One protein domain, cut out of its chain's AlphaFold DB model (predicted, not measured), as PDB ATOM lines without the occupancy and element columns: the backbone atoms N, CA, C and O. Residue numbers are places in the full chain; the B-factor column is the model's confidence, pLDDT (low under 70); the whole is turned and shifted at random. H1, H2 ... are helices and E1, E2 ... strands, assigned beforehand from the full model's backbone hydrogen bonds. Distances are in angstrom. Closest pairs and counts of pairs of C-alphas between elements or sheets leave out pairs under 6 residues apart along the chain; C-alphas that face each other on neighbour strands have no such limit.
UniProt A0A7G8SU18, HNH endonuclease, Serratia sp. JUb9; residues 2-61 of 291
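Overview. This is residues 2 to 61 of the 291 residues of the protein "HNH endonuclease" of Serratia sp. JUb9 (UniProt A0A7G8SU18). Little regular structure: a small hairpin of two short strands, E1 and E2, lies between one helix, H1, beside E2, and a long tail, residues 45 to 61, that folds back past E1. The 60 printed residues hold E1, E2 and H1 in that order, an antiparallel sheet and a mixed class with 21 residues in named elements. The whole is flat, 39 by 31 by 11 A, and only just loose, close to compact, with a radius of gyration of the C-alphas of 12.9 A.

Along the chain. E1 is residues 9 to 11, from C-alpha 9 at (-16.635, -77.256, -38.336), and E2 is residues 17 to 19. H1, residues 30 to 44, is 21.3 A long and ends at C-alpha 44 at (0.263, -86.854, -30.540).

Arrangement. E1 and E2 form a hairpin, antiparallel at 147 degrees, with N 10 and O 18 2.9 A apart, within hydrogen-bond range. The closest C-alphas of E2 and H1, Leu 17 and Ile 35, are 5.8 A apart. E1 and H1 are apart. In H1 every O i to N i+4 pair is within hydrogen-bond range.

Size, cuts and confidence. The farthest C-alphas, Arg 44 and Tyr 61, are 39.9 A apart. The printed part has no cut, and neither link is long. The pLDDT is under 70 in 24 residues: 2 to 7, 21 to 28, 47 to 49 and 55 to 61.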
ATOM      1  N   TRP A   2     -17.736 -66.427 -40.259       41.50
ATOM      2  CA  TRP A   2     -18.156 -67.747 -39.758       41.50
ATOM      3  C   TRP A   2     -19.664 -67.772 -39.477       41.50
ATOM      4  O   TRP A   2     -20.158 -66.948 -38.713       41.50
ATOM      5  N   SER A   3     -20.371 -68.709 -40.101       53.00
ATOM      6  CA  SER A   3     -21.794 -68.992 -39.908       53.00
ATOM      7  C   SER A   3     -21.948 -70.497 -39.710       53.00
ATOM      8  O   SER A   3     -21.245 -71.250 -40.394       53.00
ATOM      9  N   SER A   4     -22.876 -70.940 -38.854       50.59
ATOM     10  CA  SER A   4     -23.267 -72.361 -38.786       50.59
ATOM     11  C   SER A   4     -23.787 -72.872 -40.133       50.59
ATOM     12  O   SER A   4     -23.670 -74.055 -40.417       50.59
ATOM     13  N   THR A   5     -24.224 -71.951 -41.002       53.34
ATOM     14  CA  THR A   5     -24.636 -72.183 -42.392       53.34
ATOM     15  C   THR A   5     -23.525 -71.969 -43.436       53.34
ATOM     16  O   THR A   5     -23.808 -71.924 -44.629       53.34
ATOM     17  N   ARG A   6     -22.254 -71.780 -43.049       58.28
ATOM     18  CA  ARG A   6     -21.135 -71.612 -44.012       58.28
ATOM     19  C   ARG A   6     -19.890 -72.442 -43.712       58.28
ATOM     20  O   ARG A   6     -19.075 -72.625 -44.609       58.28
ATOM     21  N   PHE A   7     -19.713 -72.923 -42.485       67.69
ATOM     22  CA  PHE A   7     -18.546 -73.717 -42.103       67.69
ATOM     23  C   PHE A   7     -18.997 -74.969 -41.381       67.69
ATOM     24  O   PHE A   7     -19.569 -74.860 -40.306       67.69
ATOM     25  N   ALA A   8     -18.658 -76.130 -41.937       74.81
ATOM     26  CA  ALA A   8     -19.022 -77.427 -41.380       74.81
ATOM     27  C   ALA A   8     -18.423 -77.707 -39.986       74.81
ATOM     28  O   ALA A   8     -18.986 -78.495 -39.232       74.81
ATOM     29  N   PHE A   9     -17.295 -77.074 -39.631       82.88
ATOM     30  CA  PHE A   9     -16.635 -77.256 -38.336       82.88
ATOM     31  C   PHE A   9     -16.097 -75.948 -37.749       82.88
ATOM     32  O   PHE A   9     -15.828 -74.980 -38.465       82.88
ATOM     33  N   TYR A  10     -15.892 -75.941 -36.432       83.69
ATOM     34  CA  TYR A  10     -15.228 -74.866 -35.694       83.69
ATOM     35  C   TYR A  10     -14.546 -75.377 -34.422       83.69
ATOM     36  O   TYR A  10     -14.891 -76.437 -33.908       83.69
ATOM     37  N   ILE A  11     -13.589 -74.610 -33.896       87.75
ATOM     38  CA  ILE A  11     -12.942 -74.866 -32.606       87.75
ATOM     39  C   ILE A  11     -13.721 -74.150 -31.501       87.75
ATOM     40  O   ILE A  11     -13.867 -72.925 -31.523       87.75
ATOM     41  N   ASN A  12     -14.223 -74.909 -30.529       83.75
ATOM     42  CA  ASN A  12     -14.955 -74.357 -29.394       83.75
ATOM     43  C   ASN A  12     -14.018 -73.752 -28.328       83.75
ATOM     44  O   ASN A  12     -12.793 -73.787 -28.445       83.75
ATOM     45  N   ARG A  13     -14.597 -73.214 -27.245       80.12
ATOM     46  CA  ARG A  13     -13.832 -72.594 -26.145       80.12
ATOM     47  C   ARG A  13     -12.842 -73.534 -25.449       80.12
ATOM     48  O   ARG A  13     -11.856 -73.061 -24.905       80.12
ATOM     49  N   ALA A  14     -13.090 -74.841 -25.496       83.88
ATOM     50  CA  ALA A  14     -12.215 -75.869 -24.938       83.88
ATOM     51  C   ALA A  14     -11.156 -76.366 -25.944       83.88
ATOM     52  O   ALA A  14     -10.479 -77.360 -25.685       83.88
ATOM     53  N   GLY A  15     -11.032 -75.730 -27.116       86.00
ATOM     54  CA  GLY A  15     -10.074 -76.133 -28.143       86.00
ATOM     55  C   GLY A  15     -10.445 -77.440 -28.861       86.00
ATOM     56  O   GLY A  15      -9.570 -78.111 -29.414       86.00
ATOM     57  N   ARG A  16     -11.723 -77.845 -28.821       88.69
ATOM     58  CA  ARG A  16     -12.240 -79.057 -29.487       88.69
ATOM     59  C   ARG A  16     -12.856 -78.699 -30.832       88.69
ATOM     60  O   ARG A  16     -13.558 -77.691 -30.921       88.69
ATOM     61  N   LEU A  17     -12.635 -79.540 -31.841       89.56
ATOM     62  CA  LEU A  17     -13.330 -79.432 -33.121       89.56
ATOM     63  C   LEU A  17     -14.777 -79.903 -32.951       89.56
ATOM     64  O   LEU A  17     -15.026 -80.997 -32.452       89.56
ATOM     65  N   VAL A  18     -15.727 -79.065 -33.348       85.81
ATOM     66  CA  VAL A  18     -17.165 -79.316 -33.248       85.81
ATOM     67  C   VAL A  18     -17.785 -79.127 -34.625       85.81
ATOM     68  O   VAL A  18     -17.456 -78.169 -35.326       85.81
ATOM     69  N   SER A  19     -18.677 -80.039 -35.007       83.00
ATOM     70  CA  SER A  19     -19.468 -79.920 -36.233       83.00
ATOM     71  C   SER A  19     -20.619 -78.931 -36.035       83.00
ATOM     72  O   SER A  19     -21.291 -78.946 -35.002       83.00
ATOM     73  N   SER A  20     -20.878 -78.078 -37.023       71.56
ATOM     74  CA  SER A  20     -22.100 -77.273 -37.084       71.56
ATOM     75  C   SER A  20     -23.246 -78.185 -37.539       71.56
ATOM     76  O   SER A  20     -23.349 -78.502 -38.723       71.56
ATOM     77  N   GLY A  21     -24.079 -78.655 -36.610       62.97
ATOM     78  CA  GLY A  21     -25.114 -79.682 -36.828       62.97
ATOM     79  C   GLY A  21     -26.235 -79.369 -37.836       62.97
ATOM     80  O   GLY A  21     -27.239 -80.066 -37.836       62.97
ATOM     81  N   GLU A  22     -26.086 -78.354 -38.686       56.09
ATOM     82  CA  GLU A  22     -27.056 -77.950 -39.716       56.09
ATOM     83  C   GLU A  22     -26.736 -78.536 -41.107       56.09
ATOM     84  O   GLU A  22     -27.484 -78.320 -42.057       56.09
ATOM     85  N   PHE A  23     -25.650 -79.312 -41.244       54.44
ATOM     86  CA  PHE A  23     -25.195 -79.851 -42.527       54.44
ATOM     87  C   PHE A  23     -25.078 -81.379 -42.555       54.44
ATOM     88  O   PHE A  23     -24.077 -81.953 -42.128       54.44
ATOM     89  N   ASN A  24     -26.052 -82.036 -43.189       55.22
ATOM     90  CA  ASN A  24     -26.018 -83.463 -43.540       55.22
ATOM     91  C   ASN A  24     -25.116 -83.767 -44.764       55.22
ATOM     92  O   ASN A  24     -25.409 -84.671 -45.540       55.22
ATOM     93  N   PHE A  25     -24.025 -83.021 -44.983       57.47
ATOM     94  CA  PHE A  25     -23.160 -83.210 -46.163       57.47
ATOM     95  C   PHE A  25     -22.233 -84.430 -46.077       57.47
ATOM     96  O   PHE A  25     -21.707 -84.874 -47.097       57.47
ATOM     97  N   PHE A  26     -22.005 -84.984 -44.883       62.06
ATOM     98  CA  PHE A  26     -21.101 -86.118 -44.702       62.06
ATOM     99  C   PHE A  26     -21.884 -87.428 -44.613       62.06
ATOM    100  O   PHE A  26     -22.478 -87.739 -43.582       62.06
ATOM    101  N   ALA A  27     -21.839 -88.228 -45.679       63.09
ATOM    102  CA  ALA A  27     -22.302 -89.610 -45.639       63.09
ATOM    103  C   ALA A  27     -21.457 -90.453 -44.657       63.09
ATOM    104  O   ALA A  27     -20.306 -90.122 -44.356       63.09
ATOM    105  N   LEU A  28     -22.021 -91.569 -44.178       64.81
ATOM    106  CA  LEU A  28     -21.294 -92.620 -43.444       64.81
ATOM    107  C   LEU A  28     -20.500 -92.120 -42.217       64.81
ATOM    108  O   LEU A  28     -19.352 -92.513 -42.005       64.81
ATOM    109  N   ASN A  29     -21.110 -91.256 -41.398       73.06
ATOM    110  CA  ASN A  29     -20.522 -90.753 -40.148       73.06
ATOM    111  C   ASN A  29     -19.202 -89.962 -40.332       73.06
ATOM    112  O   ASN A  29     -18.365 -89.891 -39.427       73.06
ATOM    113  N   GLY A  30     -18.989 -89.373 -41.516       74.62
ATOM    114  CA  GLY A  30     -17.733 -88.708 -41.873       74.62
ATOM    115  C   GLY A  30     -17.352 -87.531 -40.967       74.62
ATOM    116  O   GLY A  30     -16.167 -87.307 -40.729       74.62
ATOM    117  N   SER A  31     -18.328 -86.821 -40.395       80.50
ATOM    118  CA  SER A  31     -18.064 -85.696 -39.491       80.50
ATOM    119  C   SER A  31     -17.392 -86.123 -38.186       80.50
ATOM    120  O   SER A  31     -16.430 -85.487 -37.756       80.50
ATOM    121  N   ASN A  32     -17.833 -87.237 -37.601       82.81
ATOM    122  CA  ASN A  32     -17.220 -87.790 -36.396       82.81
ATOM    123  C   ASN A  32     -15.804 -88.301 -36.674       82.81
ATOM    124  O   ASN A  32     -14.900 -88.016 -35.896       82.81
ATOM    125  N   ARG A  33     -15.558 -88.924 -37.837       83.75
ATOM    126  CA  ARG A  33     -14.197 -89.340 -38.230       83.75
ATOM    127  C   ARG A  33     -13.225 -88.160 -38.301       83.75
ATOM    128  O   ARG A  33     -12.085 -88.275 -37.862       83.75
ATOM    129  N   ILE A  34     -13.663 -87.019 -38.833       85.50
ATOM    130  CA  ILE A  34     -12.838 -85.803 -38.912       85.50
ATOM    131  C   ILE A  34     -12.517 -85.265 -37.508       85.50
ATOM    132  O   ILE A  34     -11.369 -84.905 -37.234       85.50
ATOM    133  N   ILE A  35     -13.503 -85.251 -36.606       88.25
ATOM    134  CA  ILE A  35     -13.309 -84.857 -35.201       88.25
ATOM    135  C   ILE A  35     -12.333 -85.815 -34.496       88.25
ATOM    136  O   ILE A  35     -11.424 -85.357 -33.801       88.25
ATOM    137  N   ASP A  36     -12.445 -87.121 -34.738       89.00
ATOM    138  CA  ASP A  36     -11.559 -88.130 -34.153       89.00
ATOM    139  C   ASP A  36     -10.109 -87.980 -34.627       89.00
ATOM    140  O   ASP A  36      -9.178 -88.065 -33.822       89.00
ATOM    141  N   TYR A  37      -9.884 -87.727 -35.921       91.31
ATOM    142  CA  TYR A  37      -8.535 -87.465 -36.435       91.31
ATOM    143  C   TYR A  37      -7.933 -86.187 -35.847       91.31
ATOM    144  O   TYR A  37      -6.741 -86.161 -35.525       91.31
ATOM    145  N   TYR A  38      -8.745 -85.146 -35.658       90.44
ATOM    146  CA  TYR A  38      -8.308 -83.928 -34.983       90.44
ATOM    147  C   TYR A  38      -7.864 -84.212 -33.539       90.44
ATOM    148  O   TYR A  38      -6.756 -83.828 -33.156       90.44
ATOM    149  N   GLU A  39      -8.662 -84.934 -32.746       90.38
ATOM    150  CA  GLU A  39      -8.299 -85.273 -31.362       90.38
ATOM    151  C   GLU A  39      -7.054 -86.177 -31.296       90.38
ATOM    152  O   GLU A  39      -6.175 -85.957 -30.461       90.38
ATOM    153  N   GLN A  40      -6.895 -87.126 -32.227       89.69
ATOM    154  CA  GLN A  40      -5.661 -87.914 -32.349       89.69
ATOM    155  C   GLN A  40      -4.433 -87.033 -32.626       89.69
ATOM    156  O   GLN A  40      -3.378 -87.232 -32.019       89.69
ATOM    157  N   ALA A  41      -4.553 -86.036 -33.507       85.81
ATOM    158  CA  ALA A  41      -3.466 -85.108 -33.810       85.81
ATOM    159  C   ALA A  41      -3.108 -84.197 -32.620       85.81
ATOM    160  O   ALA A  41      -1.945 -83.823 -32.456       85.81
ATOM    161  N   ILE A  42      -4.078 -83.836 -31.774       86.12
ATOM    162  CA  ILE A  42      -3.829 -83.102 -30.523       86.12
ATOM    163  C   ILE A  42      -3.104 -83.989 -29.502       86.12
ATOM    164  O   ILE A  42      -2.103 -83.557 -28.928       86.12
ATOM    165  N   ARG A  43      -3.537 -85.245 -29.333       84.75
ATOM    166  CA  ARG A  43      -2.896 -86.217 -28.428       84.75
ATOM    167  C   ARG A  43      -1.434 -86.465 -28.777       84.75
ATOM    168  O   ARG A  43      -0.576 -86.402 -27.904       84.75
ATOM    169  N   ARG A  44      -1.122 -86.656 -30.064       82.75
ATOM    170  CA  ARG A  44       0.263 -86.854 -30.540       82.75
ATOM    171  C   ARG A  44       1.188 -85.665 -30.253       82.75
ATOM    172  O   ARG A  44       2.396 -85.848 -30.199       82.75
ATOM    173  N   ARG A  45       0.637 -84.462 -30.053       76.75
ATOM    174  CA  ARG A  45       1.383 -83.243 -29.693       76.75
ATOM    175  C   ARG A  45       1.483 -83.007 -28.178       76.75
ATOM    176  O   ARG A  45       1.985 -81.968 -27.763       76.75
ATOM    177  N   GLY A  46       1.023 -83.953 -27.356       71.94
ATOM    178  CA  GLY A  46       1.178 -83.922 -25.899       71.94
ATOM    179  C   GLY A  46       0.143 -83.083 -25.145       71.94
ATOM    180  O   GLY A  46       0.434 -82.668 -24.031       71.94
ATOM    181  N   GLU A  47      -1.028 -82.804 -25.738       64.25
ATOM    182  CA  GLU A  47      -2.211 -82.110 -25.165       64.25
ATOM    183  C   GLU A  47      -2.015 -80.699 -24.559       64.25
ATOM    184  O   GLU A  47      -2.998 -79.994 -24.334       64.25
ATOM    185  N   ARG A  48      -0.777 -80.232 -24.354       63.69
ATOM    186  CA  ARG A  48      -0.452 -79.000 -23.612       63.69
ATOM    187  C   ARG A  48      -0.833 -77.690 -24.312       63.69
ATOM    188  O   ARG A  48      -0.866 -76.658 -23.654       63.69
ATOM    189  N   SER A  49      -1.124 -77.703 -25.614       68.06
ATOM    190  CA  SER A  49      -1.544 -76.507 -26.358       68.06
ATOM    191  C   SER A  49      -2.661 -76.852 -27.337       68.06
ATOM    192  O   SER A  49      -2.419 -77.255 -28.479       68.06
ATOM    193  N   ARG A  50      -3.911 -76.758 -26.867       82.31
ATOM    194  CA  ARG A  50      -5.072 -76.827 -27.757       82.31
ATOM    195  C   ARG A  50      -5.221 -75.491 -28.504       82.31
ATOM    196  O   ARG A  50      -4.992 -74.441 -27.903       82.31
ATOM    197  N   PRO A  51      -5.608 -75.508 -29.792       82.12
ATOM    198  CA  PRO A  51      -5.849 -74.297 -30.563       82.12
ATOM    199  C   PRO A  51      -6.844 -73.360 -29.884       82.12
ATOM    200  O   PRO A  51      -7.811 -73.802 -29.257       82.12
ATOM    201  N   LEU A  52      -6.618 -72.059 -30.063       79.81
ATOM    202  CA  LEU A  52      -7.555 -71.042 -29.613       79.81
ATOM    203  C   LEU A  52      -8.919 -71.218 -30.302       79.81
ATOM    204  O   LEU A  52      -8.983 -71.703 -31.439       79.81
ATOM    205  N   PRO A  53     -10.013 -70.803 -29.640       80.56
ATOM    206  CA  PRO A  53     -11.350 -70.917 -30.201       80.56
ATOM    207  C   PRO A  53     -11.436 -70.190 -31.541       80.56
ATOM    208  O   PRO A  53     -10.866 -69.106 -31.705       80.56
ATOM    209  N   THR A  54     -12.173 -70.763 -32.494       78.75
ATOM    210  CA  THR A  54     -12.401 -70.110 -33.783       78.75
ATOM    211  C   THR A  54     -13.071 -68.767 -33.522       78.75
ATOM    212  O   THR A  54     -14.205 -68.696 -33.045       78.75
ATOM    213  N   SER A  55     -12.342 -67.690 -33.805       63.56
ATOM    214  CA  SER A  55     -12.841 -66.334 -33.626       63.56
ATOM    215  C   SER A  55     -13.950 -66.094 -34.641       63.56
ATOM    216  O   SER A  55     -13.713 -66.147 -35.848       63.56
ATOM    217  N   LYS A  56     -15.175 -65.852 -34.162       57.09
ATOM    218  CA  LYS A  56     -16.263 -65.381 -35.022       57.09
ATOM    219  C   LYS A  56     -15.870 -63.988 -35.531       57.09
ATOM    220  O   LYS A  56     -15.672 -63.105 -34.698       57.09
ATOM    221  N   PRO A  57     -15.755 -63.753 -36.849       47.25
ATOM    222  CA  PRO A  57     -15.669 -62.395 -37.363       47.25
ATOM    223  C   PRO A  57     -16.961 -61.677 -36.968       47.25
ATOM    224  O   PRO A  57     -18.047 -62.153 -37.305       47.25
ATOM    225  N   ALA A  58     -16.849 -60.595 -36.203       43.97
ATOM    226  CA  ALA A  58     -17.984 -59.781 -35.801       43.97
ATOM    227  C   ALA A  58     -18.485 -58.977 -37.005       43.97
ATOM    228  O   ALA A  58     -18.092 -57.832 -37.179       43.97
ATOM    229  N   GLU A  59     -19.333 -59.565 -37.847       45.72
ATOM    230  CA  GLU A  59     -20.003 -58.818 -38.910       45.72
ATOM    231  C   GLU A  59     -21.455 -59.292 -39.087       45.72
ATOM    232  O   GLU A  59     -21.723 -60.484 -39.214       45.72
ATOM    233  N   TYR A  60     -22.357 -58.300 -39.101       41.56
ATOM    234  CA  TYR A  60     -23.831 -58.334 -39.126       41.56
ATOM    235  C   TYR A  60     -24.576 -58.518 -37.793       41.56
ATOM    236  O   TYR A  60     -25.455 -59.356 -37.665       41.56
ATOM    237  N   TYR A  61     -24.256 -57.680 -36.805       43.06
ATOM    238  CA  TYR A  61     -25.174 -56.676 -36.230       43.06
ATOM    239  C   TYR A  61     -24.369 -55.933 -35.161       43.06
ATOM    240  O   TYR A  61     -24.136 -56.456 -34.076       43.06
TER     241      TYR A  61